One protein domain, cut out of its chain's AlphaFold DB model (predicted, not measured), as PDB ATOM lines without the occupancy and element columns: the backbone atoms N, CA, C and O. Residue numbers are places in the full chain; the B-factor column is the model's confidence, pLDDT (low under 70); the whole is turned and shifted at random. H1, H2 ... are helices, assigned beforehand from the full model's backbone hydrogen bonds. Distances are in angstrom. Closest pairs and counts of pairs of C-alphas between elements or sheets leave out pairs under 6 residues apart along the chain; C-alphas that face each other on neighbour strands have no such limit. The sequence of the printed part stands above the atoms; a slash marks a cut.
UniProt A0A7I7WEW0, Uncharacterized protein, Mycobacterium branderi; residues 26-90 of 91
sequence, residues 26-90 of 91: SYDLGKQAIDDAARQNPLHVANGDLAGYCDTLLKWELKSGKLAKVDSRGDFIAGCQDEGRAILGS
ATOM      1  N   SER A  26     112.596 210.483 154.636       92.44
ATOM      2  CA  SER A  26     113.244 209.884 155.809       92.44
ATOM      3  C   SER A  26     114.746 209.697 155.598       92.44
ATOM      4  O   SER A  26     115.508 209.923 156.534       92.44
ATOM      5  N   TYR A  27     115.172 209.343 154.382       93.56
ATOM      6  CA  TYR A  27     116.583 209.225 154.022       93.56
ATOM      7  C   TYR A  27     117.306 210.571 154.119       93.56
ATOM      8  O   TYR A  27     118.331 210.669 154.795       93.56
ATOM      9  N   ASP A  28     116.729 211.630 153.542       94.44
ATOM     10  CA  ASP A  28     117.287 212.986 153.624       94.44
ATOM     11  C   ASP A  28     117.363 213.503 155.067       94.44
ATOM     12  O   ASP A  28     118.376 214.083 155.464       94.44
ATOM     13  N   LEU A  29     116.342 213.230 155.889       94.62
ATOM     14  CA  LEU A  29     116.377 213.542 157.322       94.62
ATOM     15  C   LEU A  29     117.518 212.806 158.037       94.62
ATOM     16  O   LEU A  29     118.162 213.382 158.911       94.62
ATOM     17  N   GLY A  30     117.787 211.556 157.656       94.25
ATOM     18  CA  GLY A  30     118.912 210.772 158.164       94.25
ATOM     19  C   GLY A  30     120.257 211.424 157.867       94.25
ATOM     20  O   GLY A  30     121.070 211.599 158.777       94.25
ATOM     21  N   LYS A  31     120.468 211.839 156.611       95.44
ATOM     22  CA  LYS A  31     121.675 212.569 156.196       95.44
ATOM     23  C   LYS A  31     121.835 213.873 156.972       95.44
ATOM     24  O   LYS A  31     122.902 214.159 157.509       95.44
ATOM     25  N   GLN A  32     120.758 214.651 157.062       95.06
ATOM     26  CA  GLN A  32     120.778 215.942 157.738       95.06
ATOM     27  C   GLN A  32     121.071 215.803 159.236       95.06
ATOM     28  O   GLN A  32     121.821 216.605 159.786       95.06
ATOM     29  N   ALA A  33     120.517 214.786 159.900       94.44
ATOM     30  CA  ALA A  33     120.735 214.569 161.325       94.44
ATOM     31  C   ALA A  33     122.210 214.294 161.651       94.44
ATOM     32  O   ALA A  33     122.736 214.840 162.621       94.44
ATOM     33  N   ILE A  34     122.890 213.459 160.856       94.81
ATOM     34  CA  ILE A  34     124.304 213.151 161.104       94.81
ATOM     35  C   ILE A  34     125.242 214.288 160.694       94.81
ATOM     36  O   ILE A  34     126.230 214.515 161.387       94.81
ATOM     37  N   ASP A  35     124.922 215.039 159.635       94.88
ATOM     38  CA  ASP A  35     125.641 216.271 159.287       94.88
ATOM     39  C   ASP A  35     125.536 217.306 160.422       94.88
ATOM     40  O   ASP A  35     126.550 217.853 160.854       94.88
ATOM     41  N   ASP A  36     124.344 217.515 160.992       93.62
ATOM     42  CA  ASP A  36     124.162 218.412 162.140       93.62
ATOM     43  C   ASP A  36     124.937 217.926 163.375       93.62
ATOM     44  O   ASP A  36     125.622 218.715 164.030       93.62
ATOM     45  N   ALA A  37     124.904 216.619 163.659       92.00
ATOM     46  CA  ALA A  37     125.684 216.027 164.742       92.00
ATOM     47  C   ALA A  37     127.195 216.240 164.546       92.00
ATOM     48  O   ALA A  37     127.875 216.654 165.486       92.00
ATOM     49  N   ALA A  38     127.703 216.030 163.325       92.50
ATOM     50  CA  ALA A  38     129.110 216.213 162.973       92.50
ATOM     51  C   ALA A  38     129.568 217.677 163.065       92.50
ATOM     52  O   ALA A  38     130.708 217.952 163.441       92.50
ATOM     53  N   ARG A  39     128.682 218.632 162.751       91.88
ATOM     54  CA  ARG A  39     128.958 220.071 162.902       91.88
ATOM     55  C   ARG A  39     129.034 220.507 164.357       91.88
ATOM     56  O   ARG A  39     129.749 221.457 164.667       91.88
ATOM     57  N   GLN A  40     128.283 219.852 165.242       89.38
ATOM     58  CA  GLN A  40     128.315 220.160 166.668       89.38
ATOM     59  C   GLN A  40     129.542 219.561 167.358       89.38
ATOM     60  O   GLN A  40     130.127 220.220 168.216       89.38
ATOM     61  N   ASN A  41     129.919 218.325 167.020       86.19
ATOM     62  CA  ASN A  41     131.087 217.637 167.570       86.19
ATOM     63  C   ASN A  41     131.569 216.510 166.639       86.19
ATOM     64  O   ASN A  41     130.774 215.968 165.873       86.19
ATOM     65  N   PRO A  42     132.837 216.068 166.767       86.56
ATOM     66  CA  PRO A  42     133.329 214.885 166.070       86.56
ATOM     67  C   PRO A  42     132.432 213.664 166.303       86.56
ATOM     68  O   PRO A  42     131.997 213.389 167.431       86.56
ATOM     69  N   LEU A  43     132.176 212.909 165.234       87.69
ATOM     70  CA  LEU A  43     131.348 211.707 165.291       87.69
ATOM     71  C   LEU A  43     132.075 210.600 166.067       87.69
ATOM     72  O   LEU A  43     133.069 210.042 165.609       87.69
ATOM     73  N   HIS A  44     131.546 210.243 167.237       84.00
ATOM     74  CA  HIS A  44     132.075 209.154 168.059       84.00
ATOM     75  C   HIS A  44     131.348 207.846 167.745       84.00
ATOM     76  O   HIS A  44     130.391 207.461 168.419       84.00
ATOM     77  N   VAL A  45     131.809 207.158 166.702       87.25
ATOM     78  CA  VAL A  45     131.244 205.875 166.274       87.25
ATOM     79  C   VAL A  45     132.030 204.733 166.914       87.25
ATOM     80  O   VAL A  45     133.136 204.396 166.491       87.25
ATOM     81  N   ALA A  46     131.464 204.143 167.967       80.94
ATOM     82  CA  ALA A  46     132.100 203.052 168.697       80.94
ATOM     83  C   ALA A  46     132.313 201.837 167.781       80.94
ATOM     84  O   ALA A  46     131.362 201.315 167.206       80.94
ATOM     85  N   ASN A  47     133.563 201.381 167.651       80.94
ATOM     86  CA  ASN A  47     133.945 200.207 166.854       80.94
ATOM     87  C   ASN A  47     133.471 200.238 165.384       80.94
ATOM     88  O   ASN A  47     133.301 199.184 164.775       80.94
ATOM     89  N   GLY A  48     133.234 201.426 164.816       82.19
ATOM     90  CA  GLY A  48     132.706 201.558 163.455       82.19
ATOM     91  C   GLY A  48     131.235 201.146 163.297       82.19
ATOM     92  O   GLY A  48     130.766 201.033 162.166       82.19
ATOM     93  N   ASP A  49     130.494 200.950 164.395       90.25
ATOM     94  CA  ASP A  49     129.056 200.655 164.370       90.25
ATOM     95  C   ASP A  49     128.224 201.908 164.062       90.25
ATOM     96  O   ASP A  49     127.586 202.528 164.921       90.25
ATOM     97  N   LEU A  50     128.253 202.304 162.792       90.56
ATOM     98  CA  LEU A  50     127.517 203.464 162.311       90.56
ATOM     99  C   LEU A  50     126.001 203.221 162.324       90.56
ATOM    100  O   LEU A  50     125.234 204.151 162.556       90.56
ATOM    101  N   ALA A  51     125.564 201.973 162.140       90.12
ATOM    102  CA  ALA A  51     124.156 201.605 162.219       90.12
ATOM    103  C   ALA A  51     123.595 201.844 163.630       90.12
ATOM    104  O   ALA A  51     122.565 202.507 163.779       90.12
ATOM    105  N   GLY A  52     124.288 201.367 164.673       92.25
ATOM    106  CA  GLY A  52     123.901 201.606 166.065       92.25
ATOM    107  C   GLY A  52     123.984 203.080 166.469       92.25
ATOM    108  O   GLY A  52     123.109 203.578 167.190       92.25
ATOM    109  N   TYR A  53     124.978 203.809 165.951       94.00
ATOM    110  CA  TYR A  53     125.071 205.259 166.129       94.00
ATOM    111  C   TYR A  53     123.849 205.977 165.535       94.00
ATOM    112  O   TYR A  53     123.168 206.719 166.243       94.00
ATOM    113  N   CYS A  54     123.516 205.698 164.273       94.44
ATOM    114  CA  CYS A  54     122.371 206.289 163.580       94.44
ATOM    115  C   CYS A  54     121.031 205.950 164.243       94.44
ATOM    116  O   CYS A  54     120.137 206.794 164.313       94.44
ATOM    117  N   ASP A  55     120.894 204.742 164.794       94.31
ATOM    118  CA  ASP A  55     119.715 204.362 165.572       94.31
ATOM    119  C   ASP A  55     119.555 205.202 166.845       94.31
ATOM    120  O   ASP A  55     118.455 205.636 167.204       94.31
ATOM    121  N   THR A  56     120.671 205.437 167.533       93.94
ATOM    122  CA  THR A  56     120.721 206.247 168.752       93.94
ATOM    123  C   THR A  56     120.447 207.713 168.440       93.94
ATOM    124  O   THR A  56     119.676 208.354 169.157       93.94
ATOM    125  N   LEU A  57     121.004 208.220 167.340       93.25
ATOM    126  CA  LEU A  57     120.760 209.571 166.851       93.25
ATOM    127  C   LEU A  57     119.279 209.780 166.523       93.25
ATOM    128  O   LEU A  57     118.682 210.725 167.027       93.25
ATOM    129  N   LEU A  58     118.646 208.853 165.793       94.38
ATOM    130  CA  LEU A  58     117.207 208.907 165.511       94.38
ATOM    131  C   LEU A  58     116.375 209.019 166.795       94.38
ATOM    132  O   LEU A  58     115.476 209.851 166.902       94.38
ATOM    133  N   LYS A  59     116.675 208.182 167.795       93.94
ATOM    134  CA  LYS A  59     115.992 208.228 169.096       93.94
ATOM    135  C   LYS A  59     116.186 209.571 169.794       93.94
ATOM    136  O   LYS A  59     115.250 210.060 170.423       93.94
ATOM    137  N   TRP A  60     117.382 210.146 169.712       92.31
ATOM    138  CA  TRP A  60     117.684 211.438 170.318       92.31
ATOM    139  C   TRP A  60     116.950 212.585 169.619       92.31
ATOM    140  O   TRP A  60     116.336 213.401 170.298       92.31
ATOM    141  N   GLU A  61     116.928 212.595 168.288       92.88
ATOM    142  CA  GLU A  61     116.229 213.590 167.466       92.88
ATOM    143  C   GLU A  61     114.708 213.578 167.691       92.88
ATOM    144  O   GLU A  61     114.087 214.633 167.839       92.88
ATOM    145  N   LEU A  62     114.104 212.389 167.794       93.06
ATOM    146  CA  LEU A  62     112.683 212.248 168.136       93.06
ATOM    147  C   LEU A  62     112.401 212.690 169.579       93.06
ATOM    148  O   LEU A  62     111.384 213.321 169.856       93.06
ATOM    149  N   LYS A  63     113.301 212.370 170.517       93.06
ATOM    150  CA  LYS A  63     113.145 212.725 171.935       93.06
ATOM    151  C   LYS A  63     113.352 214.218 172.198       93.06
ATOM    152  O   LYS A  63     112.695 214.765 173.079       93.06
ATOM    153  N   SER A  64     114.270 214.864 171.480       90.94
ATOM    154  CA  SER A  64     114.543 216.301 171.597       90.94
ATOM    155  C   SER A  64     113.471 217.155 170.916       90.94
ATOM    156  O   SER A  64     113.399 218.356 171.167       90.94
ATOM    157  N   GLY A  65     112.634 216.541 170.072       89.50
ATOM    158  CA  GLY A  65     111.619 217.229 169.282       89.50
ATOM    159  C   GLY A  65     112.176 217.922 168.039       89.50
ATOM    160  O   GLY A  65     111.421 218.614 167.358       89.50
ATOM    161  N   LYS A  66     113.465 217.734 167.716       88.00
ATOM    162  CA  LYS A  66     114.046 218.193 166.447       88.00
ATOM    163  C   LYS A  66     113.399 217.500 165.249       88.00
ATOM    164  O   LYS A  66     113.137 218.145 164.236       88.00
ATOM    165  N   LEU A  67     113.074 216.212 165.389       88.25
ATOM    166  CA  LEU A  67     112.252 215.475 164.434       88.25
ATOM    167  C   LEU A  67     110.882 215.189 165.042       88.25
ATOM    168  O   LEU A  67     110.768 214.515 166.061       88.25
ATOM    169  N   ALA A  68     109.826 215.665 164.382       83.81
ATOM    170  CA  ALA A  68     108.455 215.400 164.818       83.81
ATOM    171  C   ALA A  68     108.037 213.942 164.558       83.81
ATOM    172  O   ALA A  68     107.306 213.346 165.346       83.81
ATOM    173  N   LYS A  69     108.484 213.372 163.433       84.94
ATOM    174  CA  LYS A  69     108.304 211.964 163.064       84.94
ATOM    175  C   LYS A  69     109.286 211.575 161.965       84.94
ATOM    176  O   LYS A  69     109.733 212.428 161.205       84.94
ATOM    177  N   VAL A  70     109.536 210.277 161.845       87.50
ATOM    178  CA  VAL A  70     110.212 209.668 160.698       87.50
ATOM    179  C   VAL A  70     109.270 208.619 160.130       87.50
ATOM    180  O   VAL A  70     108.740 207.801 160.881       87.50
ATOM    181  N   ASP A  71     109.015 208.694 158.826       87.19
ATOM    182  CA  ASP A  71     108.053 207.822 158.144       87.19
ATOM    183  C   ASP A  71     108.601 206.394 158.019       87.19
ATOM    184  O   ASP A  71     107.909 205.417 158.292       87.19
ATOM    185  N   SER A  72     109.902 206.290 157.734       89.69
ATOM    186  CA  SER A  72     110.625 205.032 157.620       89.69
ATOM    187  C   SER A  72     111.958 205.101 158.356       89.69
ATOM    188  O   SER A  72     112.899 205.796 157.967       89.69
ATOM    189  N   ARG A  73     112.055 204.343 159.452       90.12
ATOM    190  CA  ARG A  73     113.297 204.217 160.229       90.12
ATOM    191  C   ARG A  73     114.433 203.609 159.407       90.12
ATOM    192  O   ARG A  73     115.577 203.999 159.605       90.12
ATOM    193  N   GLY A  74     114.126 202.662 158.519       90.38
ATOM    194  CA  GLY A  74     115.130 202.014 157.672       90.38
ATOM    195  C   GLY A  74     115.808 203.016 156.743       90.38
ATOM    196  O   GLY A  74     117.034 203.079 156.703       90.38
ATOM    197  N   ASP A  75     115.008 203.863 156.097       92.44
ATOM    198  CA  ASP A  75     115.506 204.899 155.192       92.44
ATOM    199  C   ASP A  75     116.329 205.952 155.925       92.44
ATOM    200  O   ASP A  75     117.422 206.301 155.487       92.44
ATOM    201  N   PHE A  76     115.862 206.385 157.098       94.38
ATOM    202  CA  PHE A  76     116.623 207.298 157.947       94.38
ATOM    203  C   PHE A  76     117.991 206.732 158.327       94.38
ATOM    204  O   PHE A  76     119.010 207.410 158.201       94.38
ATOM    205  N   ILE A  77     118.034 205.481 158.791       94.44
ATOM    206  CA  ILE A  77     119.287 204.845 159.202       94.44
ATOM    207  C   ILE A  77     120.213 204.648 157.996       94.44
ATOM    208  O   ILE A  77     121.428 204.767 158.145       94.44
ATOM    209  N   ALA A  78     119.681 204.377 156.804       93.94
ATOM    210  CA  ALA A  78     120.484 204.284 155.589       93.94
ATOM    211  C   ALA A  78     121.105 205.634 155.208       93.94
ATOM    212  O   ALA A  78     122.327 205.718 155.109       93.94
ATOM    213  N   GLY A  79     120.302 206.701 155.118       94.25
ATOM    214  CA  GLY A  79     120.799 208.040 154.787       94.25
ATOM    215  C   GLY A  79     121.816 208.553 155.803       94.25
ATOM    216  O   GLY A  79     122.873 209.058 155.432       94.25
ATOM    217  N   CYS A  80     121.554 208.326 157.092       95.06
ATOM    218  CA  CYS A  80     122.505 208.626 158.156       95.06
ATOM    219  C   CYS A  80     123.823 207.850 157.989       95.06
ATOM    220  O   CYS A  80     124.898 208.422 158.130       95.06
ATOM    221  N   GLN A  81     123.782 206.561 157.646       94.62
ATOM    222  CA  GLN A  81     125.012 205.794 157.448       94.62
ATOM    223  C   GLN A  81     125.798 206.240 156.213       94.62
ATOM    224  O   GLN A  81     127.026 206.282 156.259       94.62
ATOM    225  N   ASP A  82     125.127 206.552 155.107       94.19
ATOM    226  CA  ASP A  82     125.801 207.003 153.891       94.19
ATOM    227  C   ASP A  82     126.526 208.332 154.107       94.19
ATOM    228  O   ASP A  82     127.720 208.436 153.818       94.19
ATOM    229  N   GLU A  83     125.849 209.309 154.710       94.75
ATOM    230  CA  GLU A  83     126.457 210.599 155.033       94.75
ATOM    231  C   GLU A  83     127.531 210.460 156.126       94.75
ATOM    232  O   GLU A  83     128.627 211.001 156.005       94.75
ATOM    233  N   GLY A  84     127.285 209.645 157.156       92.56
ATOM    234  CA  GLY A  84     128.262 209.378 158.212       92.56
ATOM    235  C   GLY A  84     129.553 208.746 157.699       92.56
ATOM    236  O   GLY A  84     130.638 209.135 158.126       92.56
ATOM    237  N   ARG A  85     129.466 207.808 156.745       93.06
ATOM    238  CA  ARG A  85     130.645 207.236 156.075       93.06
ATOM    239  C   ARG A  85     131.412 208.295 155.290       93.06
ATOM    240  O   ARG A  85     132.639 208.306 155.357       93.06
ATOM    241  N   ALA A  86     130.714 209.178 154.577       93.12
ATOM    242  CA  ALA A  86     131.340 210.259 153.821       93.12
ATOM    243  C   ALA A  86     132.076 211.252 154.741       93.12
ATOM    244  O   ALA A  86     133.226 211.607 154.473       93.12
ATOM    245  N   ILE A  87     131.456 211.632 155.861       91.62
ATOM    246  CA  ILE A  87     132.042 212.531 156.865       91.62
ATOM    247  C   ILE A  87     133.249 211.883 157.555       91.62
ATOM    248  O   ILE A  87     134.289 212.518 157.701       91.62
ATOM    249  N   LEU A  88     133.145 210.618 157.977       89.12
ATOM    250  CA  LEU A  88     134.258 209.893 158.607       89.12
ATOM    251  C   LEU A  88     135.427 209.661 157.645       89.12
ATOM    252  O   LEU A  88     136.571 209.697 158.074       89.12
ATOM    253  N   GLY A  89     135.150 209.443 156.357       85.50
ATOM    254  CA  GLY A  89     136.186 209.330 155.330       85.50
ATOM    255  C   GLY A  89     136.861 210.659 154.968       85.50
ATOM    256  O   GLY A  89     137.896 210.637 154.307       85.50
ATOM    257  N   SER A  90     136.283 211.793 155.380       78.69
ATOM    258  CA  SER A  90     136.790 213.147 155.105       78.69
ATOM    259  C   SER A  90     137.460 213.816 156.317       78.69
ATOM    260  O   SER A  90     137.906 214.956 156.193       78.69
TER     261      SER A  90
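Overview. This is residues 26 to 90 of the 91 residues of an uncharacterized protein of Mycobacterium branderi (UniProt A0A7I7WEW0). Two helices, H1 and H3, make a V that opens from near their first residues, and the third, H2, packs across one side of it, about perpendicular to H1. The links that join H2 to the other two lie at opposite ends of the longest axis. The printed part has 65 residues with three named helices, in the order H1, H2, H3, and no named strand; the class is all helix. The whole is compact, with a radius of gyration of the C-alphas of 10.6 A, and rounded, spanning 29 by 21 by 18 A.

Arrangement. H1, residues 26 to 40, touches H3, residues 73 to 89, with 38 pairs of C-alphas within 8 A. Their closest C-alphas, those of Gly 30 and Phe 76, are 4.2 A apart. H1 and H3 run the same way at a steep tilt of 40 degrees. H1 touches H2, residues 50 to 64, with its residues 30 to 34 alone; the closest C-alphas of the two, those of Ala 33 and Leu 57, are 7.5 A apart. The lines of H1 and H2 are about perpendicular, at 88 degrees. H2 touches H3 too, with C-alphas 54 and 77 the closest at 5.5 A, and the two run opposite ways at a steep tilt of 63 degrees. The helix packing is mostly crossed, with 0 of these 3 pairs at a shallow tilt. In H1, H2 and H3 every O i to N i+4 pair is within hydrogen-bond range.

Along the chain. H1 begins at C-alpha 26, (113.244, 209.884, 155.809), and is 21.2 A long from first to last C-alpha. H2 is 20.5 A long and begins at C-alpha 50, (127.517, 203.464, 162.311). H3, the longest by residues, is 24.0 A long and ends at C-alpha 89, (136.186, 209.330, 155.330).

Size, cuts and confidence. The C-alphas farthest apart, of Ala 68 and Ser 90, are 30.0 A apart. Both links are short, with 9 residues from H1 to H2 and 8 from H2 to H3. The printed part has no cut. The mean pLDDT of the printed part is 91.0, and no printed residue is under 70.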